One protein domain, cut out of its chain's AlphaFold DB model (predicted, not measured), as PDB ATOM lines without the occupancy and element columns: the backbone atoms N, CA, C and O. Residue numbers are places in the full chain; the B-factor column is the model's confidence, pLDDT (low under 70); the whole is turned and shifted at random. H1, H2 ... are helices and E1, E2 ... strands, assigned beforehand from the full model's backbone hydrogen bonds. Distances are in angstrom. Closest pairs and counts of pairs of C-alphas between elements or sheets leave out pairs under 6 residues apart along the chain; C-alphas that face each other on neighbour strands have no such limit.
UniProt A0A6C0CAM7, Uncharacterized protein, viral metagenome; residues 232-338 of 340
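This is residues 232 to 338 of the 340 residues of an uncharacterized protein of viral metagenome (UniProt A0A6C0CAM7). What shape is it? A closed barrel of seven strands makes the body, with one short helix, H1, on it and the loop of residues 316 to 327 sticking out. How is it built? The 107 printed residues run E1 E2 E3 E4 E5 H1 E6 E7; the mixed ring goes E1, E4, E3, E2, E5, E6, E7 and back to E1. It is mostly strand, with under half of the residues in named elements, and compact, with a radius of gyration of the C-alphas of 13.4 A and spans of 36 by 34 by 30 A.

What closes the ring? E7, residues 332 to 336, is parallel to E1, residues 232 to 238, with N 234 and O 333 within hydrogen-bond range at 2.8 A. E4, residues 265 to 273, is antiparallel on the other side of E1, with N 235 and O 271 at 2.8 A. What follows round it? E2, residues 247 to 253, E3, residues 256 to 259, and E4 make a meander of two hairpins, each strand antiparallel to the one before, with N 251 and O 258 at 2.9 A and N 257 and O 267 at 2.9 A. E1 to E4 and E2 to E5, residues 285 to 289, are Greek keys, each of four strands in a row, three of them a meander and the first the antiparallel neighbour of the fourth. Where are E6 and H1? E6, residues 307 to 312, is antiparallel to E5, with N 286 and O 311 at 2.9 A, and forms a hairpin with E7, with N 308 and O 334 at 2.9 A. H1, residues 297 to 301, is on the barrel, its O i to N i+4 pair within range; its C-alpha closest to E6 is Val 298, 7.5 A from that of His 307.

Where do the strands begin and end? E1 starts at C-alpha 232 (21.598, 14.187, -31.387), and E7 ends at C-alpha 336 (18.541, 27.147, -35.291). Which are longest? E4 spans 21.5 A and bends by 63 degrees at residue 270; E2 spans 19.4 A.

How large is it? The farthest C-alphas, of Asn 304 and Asn 316, are 36.7 A apart, and the printed part has no cut. What is long or uncertain? The links E4 to E5 and E6 to E7 are long, and pLDDT is under 70 in 29 residues, among them 239 to 246 and 314 to 331.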
ATOM      1  N   ASN A 232      21.522  14.073 -29.943       85.12
ATOM      2  CA  ASN A 232      21.598  14.187 -31.387       85.12
ATOM      3  C   ASN A 232      21.216  15.620 -31.758       85.12
ATOM      4  O   ASN A 232      20.126  16.079 -31.439       85.12
ATOM      5  N   VAL A 233      22.103  16.343 -32.424       89.06
ATOM      6  CA  VAL A 233      21.897  17.748 -32.768       89.06
ATOM      7  C   VAL A 233      21.781  17.880 -34.276       89.06
ATOM      8  O   VAL A 233      22.691  17.490 -35.008       89.06
ATOM      9  N   LEU A 234      20.677  18.465 -34.730       89.44
ATOM     10  CA  LEU A 234      20.481  18.923 -36.099       89.44
ATOM     11  C   LEU A 234      20.643  20.444 -36.095       89.44
ATOM     12  O   LEU A 234      19.815  21.166 -35.546       89.44
ATOM     13  N   LYS A 235      21.734  20.938 -36.671       90.31
ATOM     14  CA  LYS A 235      21.946  22.371 -36.874       90.31
ATOM     15  C   LYS A 235      21.175  22.779 -38.122       90.31
ATOM     16  O   LYS A 235      21.415  22.204 -39.185       90.31
ATOM     17  N   VAL A 236      20.250  23.723 -37.993       88.69
ATOM     18  CA  VAL A 236      19.318  24.077 -39.071       88.69
ATOM     19  C   VAL A 236      19.383  25.557 -39.408       88.69
ATOM     20  O   VAL A 236      19.592  26.382 -38.524       88.69
ATOM     21  N   ASN A 237      19.195  25.886 -40.680       87.62
ATOM     22  CA  ASN A 237      18.952  27.250 -41.126       87.62
ATOM     23  C   ASN A 237      17.439  27.441 -41.274       87.62
ATOM     24  O   ASN A 237      16.814  26.839 -42.157       87.62
ATOM     25  N   GLU A 238      16.843  28.216 -40.371       75.38
ATOM     26  CA  GLU A 238      15.423  28.540 -40.452       75.38
ATOM     27  C   GLU A 238      15.172  29.482 -41.623       75.38
ATOM     28  O   GLU A 238      15.754  30.558 -41.709       75.38
ATOM     29  N   ARG A 239      14.273  29.080 -42.524       67.94
ATOM     30  CA  ARG A 239      13.850  29.951 -43.626       67.94
ATOM     31  C   ARG A 239      12.830  30.996 -43.163       67.94
ATOM     32  O   ARG A 239      12.805  32.090 -43.712       67.94
ATOM     33  N   GLU A 240      12.023  30.672 -42.150       62.91
ATOM     34  CA  GLU A 240      11.063  31.574 -41.503       62.91
ATOM     35  C   GLU A 240      10.924  31.200 -40.012       62.91
ATOM     36  O   GLU A 240      10.803  30.008 -39.711       62.91
ATOM     37  N   PRO A 241      10.879  32.170 -39.079       58.50
ATOM     38  CA  PRO A 241      10.586  31.898 -37.676       58.50
ATOM     39  C   PRO A 241       9.102  31.556 -37.525       58.50
ATOM     40  O   PRO A 241       8.230  32.424 -37.604       58.50
ATOM     41  N   VAL A 242       8.789  30.282 -37.305       57.88
ATOM     42  CA  VAL A 242       7.395  29.833 -37.197       57.88
ATOM     43  C   VAL A 242       7.039  29.490 -35.754       57.88
ATOM     44  O   VAL A 242       7.691  28.683 -35.094       57.88
ATOM     45  N   LYS A 243       5.929  30.070 -35.284       58.12
ATOM     46  CA  LYS A 243       5.214  29.609 -34.091       58.12
ATOM     47  C   LYS A 243       4.416  28.348 -34.426       58.12
ATOM     48  O   LYS A 243       3.459  28.404 -35.197       58.12
ATOM     49  N   PHE A 244       4.789  27.228 -33.822       66.44
ATOM     50  CA  PHE A 244       3.992  26.004 -33.822       66.44
ATOM     51  C   PHE A 244       3.238  25.896 -32.497       66.44
ATOM     52  O   PHE A 244       3.808  26.179 -31.444       66.44
ATOM     53  N   TYR A 245       1.973  25.477 -32.535       58.88
ATOM     54  CA  TYR A 245       1.201  25.158 -31.334       58.88
ATOM     55  C   TYR A 245       1.171  23.632 -31.168       58.88
ATOM     56  O   TYR A 245       0.362  22.958 -31.800       58.88
ATOM     57  N   GLY A 246       2.072  23.086 -30.346       69.44
ATOM     58  CA  GLY A 246       2.154  21.646 -30.054       69.44
ATOM     59  C   GLY A 246       3.215  20.882 -30.855       69.44
ATOM     60  O   GLY A 246       4.217  21.456 -31.280       69.44
ATOM     61  N   GLU A 247       3.019  19.567 -31.005       78.06
ATOM     62  CA  GLU A 247       3.913  18.688 -31.771       78.06
ATOM     63  C   GLU A 247       3.485  18.621 -33.248       78.06
ATOM     64  O   GLU A 247       2.330  18.320 -33.549       78.06
ATOM     65  N   GLU A 248       4.416  18.836 -34.180       84.69
ATOM     66  CA  GLU A 248       4.179  18.691 -35.625       84.69
ATOM     67  C   GLU A 248       5.118  17.633 -36.234       84.69
ATOM     68  O   GLU A 248       6.233  17.410 -35.756       84.69
ATOM     69  N   LYS A 249       4.637  16.932 -37.272       87.94
ATOM     70  CA  LYS A 249       5.378  15.881 -37.986       87.94
ATOM     71  C   LYS A 249       6.182  16.464 -39.140       87.94
ATOM     72  O   LYS A 249       5.645  17.224 -39.949       87.94
ATOM     73  N   PHE A 250       7.422  16.008 -39.277       87.25
ATOM     74  CA  PHE A 250       8.327  16.421 -40.339       87.25
ATOM     75  C   PHE A 250       8.974  15.222 -41.032       87.25
ATOM     76  O   PHE A 250       9.380  14.248 -40.395       87.25
ATOM     77  N   LEU A 251       9.068  15.330 -42.356       88.69
ATOM     78  CA  LEU A 251       9.810  14.434 -43.235       88.69
ATOM     79  C   LEU A 251      11.185  15.046 -43.512       88.69
ATOM     80  O   LEU A 251      11.259  16.201 -43.935       88.69
ATOM     81  N   ILE A 252      12.259  14.281 -43.318       86.69
ATOM     82  CA  ILE A 252      13.612  14.683 -43.721       86.69
ATOM     83  C   ILE A 252      13.897  14.084 -45.098       86.69
ATOM     84  O   ILE A 252      13.874  12.870 -45.277       86.69
ATOM     85  N   HIS A 253      14.179  14.928 -46.089       86.06
ATOM     86  CA  HIS A 253      14.587  14.477 -47.417       86.06
ATOM     87  C   HIS A 253      15.636  15.415 -48.010       86.06
ATOM     88  O   HIS A 253      15.410  16.622 -48.099       86.06
ATOM     89  N   LYS A 254      16.780  14.862 -48.443       85.88
ATOM     90  CA  LYS A 254      17.897  15.618 -49.049       85.88
ATOM     91  C   LYS A 254      18.297  16.855 -48.222       85.88
ATOM     92  O   LYS A 254      18.371  17.955 -48.757       85.88
ATOM     93  N   ASN A 255      18.525  16.672 -46.918       86.88
ATOM     94  CA  ASN A 255      18.878  17.735 -45.962       86.88
ATOM     95  C   ASN A 255      17.840  18.861 -45.817       86.88
ATOM     96  O   ASN A 255      18.149  19.911 -45.271       86.88
ATOM     97  N   VAL A 256      16.603  18.661 -46.264       88.06
ATOM     98  CA  VAL A 256      15.508  19.608 -46.042       88.06
ATOM     99  C   VAL A 256      14.447  18.930 -45.191       88.06
ATOM    100  O   VAL A 256      14.082  17.776 -45.433       88.06
ATOM    101  N   MET A 257      13.951  19.650 -44.189       88.69
ATOM    102  CA  MET A 257      12.781  19.237 -43.426       88.69
ATOM    103  C   MET A 257      11.522  19.787 -44.065       88.69
ATOM    104  O   MET A 257      11.411  20.989 -44.281       88.69
ATOM    105  N   TYR A 258      10.561  18.911 -44.332       88.31
ATOM    106  CA  TYR A 258       9.259  19.247 -44.892       88.31
ATOM    107  C   TYR A 258       8.181  18.990 -43.855       88.31
ATOM    108  O   TYR A 258       8.177  17.947 -43.199       88.31
ATOM    109  N   ARG A 259       7.231  19.917 -43.731       87.50
ATOM    110  CA  ARG A 259       6.032  19.686 -42.923       87.50
ATOM    111  C   ARG A 259       5.217  18.570 -43.548       87.50
ATOM    112  O   ARG A 259       4.848  18.661 -44.717       87.50
ATOM    113  N   TRP A 260       4.874  17.556 -42.764       84.88
ATOM    114  CA  TRP A 260       4.131  16.401 -43.268       84.88
ATOM    115  C   TRP A 260       2.751  16.779 -43.820       84.88
ATOM    116  O   TRP A 260       2.306  16.245 -44.829       84.88
ATOM    117  N   THR A 261       2.070  17.711 -43.156       82.75
ATOM    118  CA  THR A 261       0.690  18.121 -43.466       82.75
ATOM    119  C   THR A 261       0.570  18.906 -44.766       82.75
ATOM    120  O   THR A 261      -0.420  18.769 -45.475       82.75
ATOM    121  N   THR A 262       1.561  19.742 -45.076       84.38
ATOM    122  CA  THR A 262       1.501  20.683 -46.207       84.38
ATOM    123  C   THR A 262       2.485  20.355 -47.323       84.38
ATOM    124  O   THR A 262       2.386  20.933 -48.402       84.38
ATOM    125  N   GLY A 263       3.474  19.494 -47.065       84.88
ATOM    126  CA  GLY A 263       4.590  19.232 -47.974       84.88
ATOM    127  C   GLY A 263       5.529  20.426 -48.173       84.88
ATOM    128  O   GLY A 263       6.462  20.341 -48.967       84.88
ATOM    129  N   LYS A 264       5.310  21.551 -47.477       86.38
ATOM    130  CA  LYS A 264       6.144  22.749 -47.618       86.38
ATOM    131  C   LYS A 264       7.480  22.576 -46.888       86.38
ATOM    132  O   LYS A 264       7.494  22.006 -45.789       86.38
ATOM    133  N   PRO A 265       8.592  23.082 -47.457       87.38
ATOM    134  CA  PRO A 265       9.875  23.098 -46.768       87.38
ATOM    135  C   PRO A 265       9.784  23.984 -45.521       87.38
ATOM    136  O   PRO A 265       9.183  25.054 -45.552       87.38
ATOM    137  N   PHE A 266      10.380  23.519 -44.431       85.50
ATOM    138  CA  PHE A 266      10.453  24.207 -43.148       85.50
ATOM    139  C   PHE A 266      11.837  24.825 -42.933       85.50
ATOM    140  O   PHE A 266      11.962  26.040 -42.821       85.50
ATOM    141  N   CYS A 267      12.884  24.004 -42.919       87.25
ATOM    142  CA  CYS A 267      14.259  24.470 -42.771       87.25
ATOM    143  C   CYS A 267      15.244  23.518 -43.452       87.25
ATOM    144  O   CYS A 267      14.909  22.381 -43.805       87.25
ATOM    145  N   GLU A 268      16.461  24.012 -43.644       89.38
ATOM    146  CA  GLU A 268      17.582  23.237 -44.167       89.38
ATOM    147  C   GLU A 268      18.437  22.717 -43.017       89.38
ATOM    148  O   GLU A 268      18.756  23.454 -42.088       89.38
ATOM    149  N   ILE A 269      18.825  21.450 -43.085       89.50
ATOM    150  CA  ILE A 269      19.768  20.825 -42.167       89.50
ATOM    151  C   ILE A 269      21.175  21.135 -42.672       89.50
ATOM    152  O   ILE A 269      21.619  20.611 -43.692       89.50
ATOM    153  N   MET A 270      21.881  21.976 -41.926       89.81
ATOM    154  CA  MET A 270      23.230  22.434 -42.247       89.81
ATOM    155  C   MET A 270      24.295  21.448 -41.779       89.81
ATOM    156  O   MET A 270      25.300  21.233 -42.451       89.81
ATOM    157  N   ALA A 271      24.093  20.867 -40.598       88.19
ATOM    158  CA  ALA A 271      25.010  19.898 -40.025       88.19
ATOM    159  C   ALA A 271      24.281  18.988 -39.045       88.19
ATOM    160  O   ALA A 271      23.272  19.365 -38.445       88.19
ATOM    161  N   THR A 272      24.831  17.799 -38.843       87.12
ATOM    162  CA  THR A 272      24.299  16.838 -37.888       87.12
ATOM    163  C   THR A 272      25.405  16.289 -36.999       87.12
ATOM    164  O   THR A 272      26.554  16.150 -37.413       87.12
ATOM    165  N   SER A 273      25.066  16.003 -35.746       85.94
ATOM    166  CA  SER A 273      25.961  15.358 -34.789       85.94
ATOM    167  C   SER A 273      25.163  14.372 -33.960       85.94
ATOM    168  O   SER A 273      24.215  14.767 -33.291       85.94
ATOM    169  N   PHE A 274      25.551  13.102 -33.987       78.12
ATOM    170  CA  PHE A 274      24.823  12.026 -33.326       78.12
ATOM    171  C   PHE A 274      25.608  11.510 -32.135       78.12
ATOM    172  O   PHE A 274      26.701  10.965 -32.299       78.12
ATOM    173  N   TYR A 275      25.021  11.651 -30.950       74.44
ATOM    174  CA  TYR A 275      25.506  10.968 -29.761       74.44
ATOM    175  C   TYR A 275      25.232   9.458 -29.869       74.44
ATOM    176  O   TYR A 275      26.149   8.649 -29.712       74.44
ATOM    177  N   ASP A 276      23.998   9.068 -30.222       70.44
ATOM    178  CA  ASP A 276      23.660   7.667 -30.493       70.44
ATOM    179  C   ASP A 276      23.781   7.370 -31.991       70.44
ATOM    180  O   ASP A 276      22.917   7.730 -32.796       70.44
ATOM    181  N   LYS A 277      24.867   6.678 -32.350       68.94
ATOM    182  CA  LYS A 277      25.198   6.291 -33.730       68.94
ATOM    183  C   LYS A 277      24.225   5.283 -34.353       68.94
ATOM    184  O   LYS A 277      24.344   5.008 -35.540       68.94
ATOM    185  N   ARG A 278      23.298   4.706 -33.579       70.69
ATOM    186  CA  ARG A 278      22.271   3.783 -34.097       70.69
ATOM    187  C   ARG A 278      21.092   4.510 -34.744       70.69
ATOM    188  O   ARG A 278      20.298   3.869 -35.424       70.69
ATOM    189  N   ASN A 279      20.957   5.817 -34.519       72.75
ATOM    190  CA  ASN A 279      19.850   6.602 -35.051       72.75
ATOM    191  C   ASN A 279      20.116   7.036 -36.500       72.75
ATOM    192  O   ASN A 279      21.221   7.466 -36.831       72.75
ATOM    193  N   ASP A 280      19.085   6.956 -37.344       72.81
ATOM    194  CA  ASP A 280      19.153   7.376 -38.746       72.81
ATOM    195  C   ASP A 280      18.935   8.898 -38.869       72.81
ATOM    196  O   ASP A 280      17.891   9.401 -38.438       72.81
ATOM    197  N   PRO A 281      19.876   9.654 -39.466       69.00
ATOM    198  CA  PRO A 281      19.705  11.084 -39.720       69.00
ATOM    199  C   PRO A 281      18.540  11.449 -40.635       69.00
ATOM    200  O   PRO A 281      18.094  12.593 -40.598       69.00
ATOM    201  N   ASN A 282      18.056  10.506 -41.440       73.81
ATOM    202  CA  ASN A 282      16.959  10.720 -42.378       73.81
ATOM    203  C   ASN A 282      15.616  10.209 -41.851       73.81
ATOM    204  O   ASN A 282      14.609  10.312 -42.551       73.81
ATOM    205  N   ALA A 283      15.576   9.659 -40.634       79.50
ATOM    206  CA  ALA A 283      14.319   9.240 -40.039       79.50
ATOM    207  C   ALA A 283      13.401  10.450 -39.830       79.50
ATOM    208  O   ALA A 283      13.830  11.526 -39.411       79.50
ATOM    209  N   ASN A 284      12.109  10.253 -40.095       83.06
ATOM    210  CA  ASN A 284      11.093  11.266 -39.836       83.06
ATOM    211  C   ASN A 284      11.082  11.629 -38.352       83.06
ATOM    212  O   ASN A 284      11.373  10.786 -37.497       83.06
ATOM    213  N   ILE A 285      10.700  12.866 -38.039       85.69
ATOM    214  CA  ILE A 285      10.711  13.367 -36.665       85.69
ATOM    215  C   ILE A 285       9.419  14.096 -36.305       85.69
ATOM    216  O   ILE A 285       8.775  14.725 -37.144       85.69
ATOM    217  N   TYR A 286       9.064  14.039 -35.027       85.69
ATOM    218  CA  TYR A 286       8.185  15.030 -34.413       85.69
ATOM    219  C   TYR A 286       9.039  16.176 -33.888       85.69
ATOM    220  O   TYR A 286      10.053  15.907 -33.247       85.69
ATOM    221  N   ILE A 287       8.619  17.419 -34.110       84.81
ATOM    222  CA  ILE A 287       9.255  18.620 -33.558       84.81
ATOM    223  C   ILE A 287       8.246  19.340 -32.664       84.81
ATOM    224  O   ILE A 287       7.065  19.431 -32.998       84.81
ATOM    225  N   GLN A 288       8.723  19.873 -31.541       84.00
ATOM    226  CA  GLN A 288       7.968  20.765 -30.669       84.00
ATOM    227  C   GLN A 288       8.836  21.928 -30.188       84.00
ATOM    228  O   GLN A 288      10.040  21.772 -29.950       84.00
ATOM    229  N   THR A 289       8.218  23.093 -30.000       83.31
ATOM    230  CA  THR A 289       8.853  24.222 -29.309       83.31
ATOM    231  C   THR A 289       9.225  23.827 -27.882       83.31
ATOM    232  O   THR A 289       8.549  23.007 -27.257       83.31
ATOM    233  N   CYS A 290      10.289  24.418 -27.339       83.06
ATOM    234  CA  CYS A 290      10.650  24.201 -25.943       83.06
ATOM    235  C   CYS A 290       9.520  24.665 -25.010       83.06
ATOM    236  O   CYS A 290       9.224  25.853 -24.931       83.06
ATOM    237  N   ALA A 291       8.878  23.713 -24.327       78.12
ATOM    238  CA  ALA A 291       7.734  23.980 -23.454       78.12
ATOM    239  C   ALA A 291       8.125  24.732 -22.171       78.12
ATOM    240  O   ALA A 291       7.340  25.522 -21.658       78.12
ATOM    241  N   PHE A 292       9.350  24.513 -21.682       81.44
ATOM    242  CA  PHE A 292       9.868  25.118 -20.453       81.44
ATOM    243  C   PHE A 292      11.264  25.717 -20.693       81.44
ATOM    244  O   PHE A 292      12.262  25.165 -20.218       81.44
ATOM    245  N   PRO A 293      11.378  26.832 -21.444       81.06
ATOM    246  CA  PRO A 293      12.673  27.405 -21.816       81.06
ATOM    247  C   PRO A 293      13.553  27.740 -20.614       81.06
ATOM    248  O   PRO A 293      14.760  27.518 -20.665       81.06
ATOM    249  N   GLU A 294      12.954  28.206 -19.516       82.00
ATOM    250  CA  GLU A 294      13.677  28.551 -18.289       82.00
ATOM    251  C   GLU A 294      14.327  27.332 -17.629       82.00
ATOM    252  O   GLU A 294      15.357  27.461 -16.960       82.00
ATOM    253  N   GLU A 295      13.749  26.143 -17.814       80.75
ATOM    254  CA  GLU A 295      14.178  24.892 -17.184       80.75
ATOM    255  C   GLU A 295      14.979  23.973 -18.101       80.75
ATOM    256  O   GLU A 295      15.619  23.034 -17.630       80.75
ATOM    257  N   CYS A 296      15.000  24.273 -19.395       83.56
ATOM    258  CA  CYS A 296      15.685  23.467 -20.385       83.56
ATOM    259  C   CYS A 296      17.211  23.619 -20.302       83.56
ATOM    260  O   CYS A 296      17.770  24.715 -20.389       83.56
ATOM    261  N   ASN A 297      17.911  22.485 -20.221       85.12
ATOM    262  CA  ASN A 297      19.373  22.462 -20.233       85.12
ATOM    263  C   ASN A 297      19.971  22.956 -21.558       85.12
ATOM    264  O   ASN A 297      21.067  23.508 -21.556       85.12
ATOM    265  N   VAL A 298      19.255  22.811 -22.679       87.56
ATOM    266  CA  VAL A 298      19.703  23.348 -23.973       87.56
ATOM    267  C   VAL A 298      19.713  24.874 -23.946       87.56
ATOM    268  O   VAL A 298      20.685  25.461 -24.409       87.56
ATOM    269  N   THR A 299      18.721  25.520 -23.320       87.75
ATOM    270  CA  THR A 299      18.739  26.978 -23.093       87.75
ATOM    271  C   THR A 299      19.954  27.400 -22.268       87.75
ATOM    272  O   THR A 299      20.581  28.407 -22.569       87.75
ATOM    273  N   LEU A 300      20.328  26.632 -21.237       87.75
ATOM    274  CA  LEU A 300      21.501  26.952 -20.408       87.75
ATOM    275  C   LEU A 300      22.815  26.844 -21.187       87.75
ATOM    276  O   LEU A 300      23.713  27.669 -21.011       87.75
ATOM    277  N   LEU A 301      22.927  25.825 -22.039       88.81
ATOM    278  CA  LEU A 301      24.115  25.571 -22.852       88.81
ATOM    279  C   LEU A 301      24.217  26.527 -24.048       88.81
ATOM    280  O   LEU A 301      25.320  26.909 -24.440       88.81
ATOM    281  N   CYS A 302      23.080  26.909 -24.627       89.12
ATOM    282  CA  CYS A 302      22.961  27.714 -25.840       89.12
ATOM    283  C   CYS A 302      21.940  28.858 -25.658       89.12
ATOM    284  O   CYS A 302      20.931  28.880 -26.362       89.12
ATOM    285  N   PRO A 303      22.181  29.829 -24.755       87.81
ATOM    286  CA  PRO A 303      21.178  30.838 -24.385       87.81
ATOM    287  C   PRO A 303      20.772  31.768 -25.531       87.81
ATOM    288  O   PRO A 303      19.652  32.263 -25.553       87.81
ATOM    289  N   ASN A 304      21.660  31.967 -26.507       86.81
ATOM    290  CA  ASN A 304      21.443  32.883 -27.630       86.81
ATOM    291  C   ASN A 304      20.896  32.178 -28.881       86.81
ATOM    292  O   ASN A 304      20.958  32.739 -29.970       86.81
ATOM    293  N   LYS A 305      20.440  30.925 -28.767       85.88
ATOM    294  CA  LYS A 305      19.962  30.140 -29.910       85.88
ATOM    295  C   LYS A 305      18.532  29.681 -29.690       85.88
ATOM    296  O   LYS A 305      18.186  29.186 -28.615       85.88
ATOM    297  N   ILE A 306      17.728  29.761 -30.744       86.44
ATOM    298  CA  ILE A 306      16.451  29.055 -30.775       86.44
ATOM    299  C   ILE A 306      16.727  27.558 -30.885       86.44
ATOM    300  O   ILE A 306      17.603  27.110 -31.631       86.44
ATOM    301  N   HIS A 307      15.977  26.784 -30.108       88.00
ATOM    302  CA  HIS A 307      16.023  25.337 -30.174       88.00
ATOM    303  C   HIS A 307      14.625  24.734 -30.113       88.00
ATOM    304  O   HIS A 307      13.705  25.270 -29.490       88.00
ATOM    305  N   TYR A 308      14.511  23.559 -30.719       86.81
ATOM    306  CA  TYR A 308      13.329  22.717 -30.664       86.81
ATOM    307  C   TYR A 308      13.716  21.341 -30.162       86.81
ATOM    308  O   TYR A 308      14.826  20.855 -30.403       86.81
ATOM    309  N   HIS A 309      12.770  20.693 -29.496       86.75
ATOM    310  CA  HIS A 309      12.933  19.307 -29.109       86.75
ATOM    311  C   HIS A 309      12.266  18.411 -30.134       86.75
ATOM    312  O   HIS A 309      11.133  18.660 -30.547       86.75
ATOM    313  N   ALA A 310      12.952  17.340 -30.498       82.75
ATOM    314  CA  ALA A 310      12.451  16.375 -31.444       82.75
ATOM    315  C   ALA A 310      12.648  14.937 -30.979       82.75
ATOM    316  O   ALA A 310      13.482  14.626 -30.126       82.75
ATOM    317  N   ARG A 311      11.845  14.060 -31.575       83.56
ATOM    318  CA  ARG A 311      11.908  12.609 -31.400       83.56
ATOM    319  C   ARG A 311      11.725  11.918 -32.743       83.56
ATOM    320  O   ARG A 311      10.926  12.379 -33.559       83.56
ATOM    321  N   TYR A 312      12.444  10.821 -32.964       81.62
ATOM    322  CA  TYR A 312      12.283  10.011 -34.173       81.62
ATOM    323  C   TYR A 312      10.918   9.325 -34.205       81.62
ATOM    324  O   TYR A 312      10.400   8.888 -33.178       81.62
ATOM    325  N   ILE A 313      10.357   9.195 -35.403       77.94
ATOM    326  CA  ILE A 313       9.163   8.394 -35.666       77.94
ATOM    327  C   ILE A 313       9.617   6.950 -35.905       77.94
ATOM    328  O   ILE A 313      10.253   6.657 -36.917       77.94
ATOM    329  N   LYS A 314       9.320   6.043 -34.967       66.00
ATOM    330  CA  LYS A 314       9.593   4.604 -35.118       66.00
ATOM    331  C   LYS A 314       8.416   3.926 -35.828       66.00
ATOM    332  O   LYS A 314       7.319   3.923 -35.287       66.00
ATOM    333  N   GLY A 315       8.661   3.312 -36.989       57.06
ATOM    334  CA  GLY A 315       7.703   2.426 -37.674       57.06
ATOM    335  C   GLY A 315       6.355   3.060 -38.066       57.06
ATOM    336  O   GLY A 315       6.140   4.260 -37.914       57.06
ATOM    337  N   ASN A 316       5.434   2.239 -38.587       41.97
ATOM    338  CA  ASN A 316       4.062   2.623 -38.966       41.97
ATOM    339  C   ASN A 316       3.138   2.827 -37.741       41.97
ATOM    340  O   ASN A 316       1.964   2.466 -37.793       41.97
ATOM    341  N   ASP A 317       3.634   3.369 -36.629       47.12
ATOM    342  CA  ASP A 317       2.806   3.602 -35.444       47.12
ATOM    343  C   ASP A 317       2.016   4.909 -35.586       47.12
ATOM    344  O   ASP A 317       2.470   6.021 -35.307       47.12
ATOM    345  N   TRP A 318       0.782   4.739 -36.060       45.00
ATOM    346  CA  TRP A 318      -0.256   5.761 -36.219       45.00
ATOM    347  C   TRP A 318      -1.021   6.062 -34.916       45.00
ATOM    348  O   TRP A 318      -1.957   6.860 -34.923       45.00
ATOM    349  N   GLY A 319      -0.640   5.442 -33.795       35.53
ATOM    350  CA  GLY A 319      -1.292   5.608 -32.500       35.53
ATOM    351  C   GLY A 319      -0.692   6.746 -31.676       35.53
ATOM    352  O   GLY A 319       0.491   6.734 -31.347       35.53
ATOM    353  N   LEU A 320      -1.529   7.714 -31.296       39.97
ATOM    354  CA  LEU A 320      -1.275   8.662 -30.210       39.97
ATOM    355  C   LEU A 320      -1.088   7.893 -28.893       39.97
ATOM    356  O   LEU A 320      -2.025   7.751 -28.111       39.97
ATOM    357  N   VAL A 321       0.120   7.409 -28.619       36.59
ATOM    358  CA  VAL A 321       0.474   7.016 -27.255       36.59
ATOM    359  C   VAL A 321       0.774   8.307 -26.501       36.59
ATOM    360  O   VAL A 321       1.880   8.846 -26.557       36.59
ATOM    361  N   ARG A 322      -0.243   8.827 -25.804       37.94
ATOM    362  CA  ARG A 322      -0.010   9.591 -24.576       37.94
ATOM    363  C   ARG A 322       0.644   8.610 -23.605       37.94
ATOM    364  O   ARG A 322      -0.049   7.848 -22.945       37.94
ATOM    365  N   GLN A 323       1.974   8.559 -23.602       36.94
ATOM    366  CA  GLN A 323       2.680   8.032 -22.443       36.94
ATOM    367  C   GLN A 323       2.423   9.035 -21.327       36.94
ATOM    368  O   GLN A 323       2.810  10.198 -21.442       36.94
ATOM    369  N   GLU A 324       1.660   8.597 -20.331       31.48
ATOM    370  CA  GLU A 324       1.512   9.300 -19.066       31.48
ATOM    371  C   GLU A 324       2.909   9.526 -18.475       31.48
ATOM    372  O   GLU A 324       3.696   8.590 -18.369       31.48
ATOM    373  N   ASP A 325       3.179  10.807 -18.241       38.38
ATOM    374  CA  ASP A 325       4.256  11.487 -17.527       38.38
ATOM    375  C   ASP A 325       5.648  10.844 -17.315       38.38
ATOM    376  O   ASP A 325       5.844   9.703 -16.910       38.38
ATOM    377  N   ASP A 326       6.629  11.737 -17.499       34.53
ATOM    378  CA  ASP A 326       7.987  11.726 -16.947       34.53
ATOM    379  C   ASP A 326       9.075  10.929 -17.684       34.53
ATOM    380  O   ASP A 326       9.652   9.959 -17.196       34.53
ATOM    381  N   GLY A 327       9.503  11.461 -18.838       39.41
ATOM    382  CA  GLY A 327      10.872  11.218 -19.314       39.41
ATOM    383  C   GLY A 327      11.022  10.797 -20.769       39.41
ATOM    384  O   GLY A 327      11.773   9.876 -21.063       39.41
ATOM    385  N   ILE A 328      10.335  11.483 -21.677       41.69
ATOM    386  CA  ILE A 328      10.946  12.109 -22.856       41.69
ATOM    387  C   ILE A 328      12.079  11.305 -23.552       41.69
ATOM    388  O   ILE A 328      13.254  11.348 -23.187       41.69
ATOM    389  N   ASP A 329      11.716  10.683 -24.672       46.47
ATOM    390  CA  ASP A 329      12.607  10.257 -25.762       46.47
ATOM    391  C   ASP A 329      12.902  11.474 -26.687       46.47
ATOM    392  O   ASP A 329      12.665  11.429 -27.891       46.47
ATOM    393  N   ARG A 330      13.332  12.625 -26.125       55.66
ATOM    394  CA  ARG A 330      13.720  13.860 -26.869       55.66
ATOM    395  C   ARG A 330      15.243  13.980 -26.959       55.66
ATOM    396  O   ARG A 330      15.826  14.994 -26.578       55.66
ATOM    397  N   ASN A 331      15.896  12.931 -27.446       67.38
ATOM    398  CA  ASN A 331      17.342  12.964 -27.667       67.38
ATOM    399  C   ASN A 331      17.724  13.751 -28.926       67.38
ATOM    400  O   ASN A 331      18.908  13.860 -29.205       67.38
ATOM    401  N   VAL A 332      16.765  14.283 -29.695       76.62
ATOM    402  CA  VAL A 332      17.054  15.113 -30.868       76.62
ATOM    403  C   VAL A 332      16.791  16.575 -30.538       76.62
ATOM    404  O   VAL A 332      15.693  16.942 -30.121       76.62
ATOM    405  N   ILE A 333      17.794  17.415 -30.743       81.06
ATOM    406  CA  ILE A 333      17.718  18.863 -30.600       81.06
ATOM    407  C   ILE A 333      17.918  19.480 -31.972       81.06
ATOM    408  O   ILE A 333      18.944  19.264 -32.616       81.06
ATOM    409  N   LEU A 334      16.944  20.265 -32.413       82.31
ATOM    410  CA  LEU A 334      17.135  21.135 -33.561       82.31
ATOM    411  C   LEU A 334      17.621  22.468 -33.036       82.31
ATOM    412  O   LEU A 334      16.964  23.067 -32.188       82.31
ATOM    413  N   LEU A 335      18.767  22.911 -33.529       80.06
ATOM    414  CA  LEU A 335      19.393  24.151 -33.119       80.06
ATOM    415  C   LEU A 335      19.416  25.095 -34.315       80.06
ATOM    416  O   LEU A 335      20.144  24.851 -35.280       80.06
ATOM    417  N   ALA A 336      18.606  26.146 -34.245       80.38
ATOM    418  CA  ALA A 336      18.541  27.147 -35.291       80.38
ATOM    419  C   ALA A 336      19.832  27.967 -35.307       80.38
ATOM    420  O   ALA A 336      20.329  28.407 -34.265       80.38
ATOM    421  N   ILE A 337      20.387  28.150 -36.498       76.44
ATOM    422  CA  ILE A 337      21.505  29.044 -36.753       76.44
ATOM    423  C   ILE A 337      20.914  30.271 -37.438       76.44
ATOM    424  O   ILE A 337      20.552  30.211 -38.607       76.44
ATOM    425  N   GLY A 338      20.804  31.364 -36.694       60.72
ATOM    426  CA  GLY A 338      20.465  32.681 -37.216       60.72
ATOM    427  C   GLY A 338      21.270  33.730 -36.461       60.72
ATOM    428  O   GLY A 338      21.467  33.600 -35.250       60.72
TER     429      GLY A 338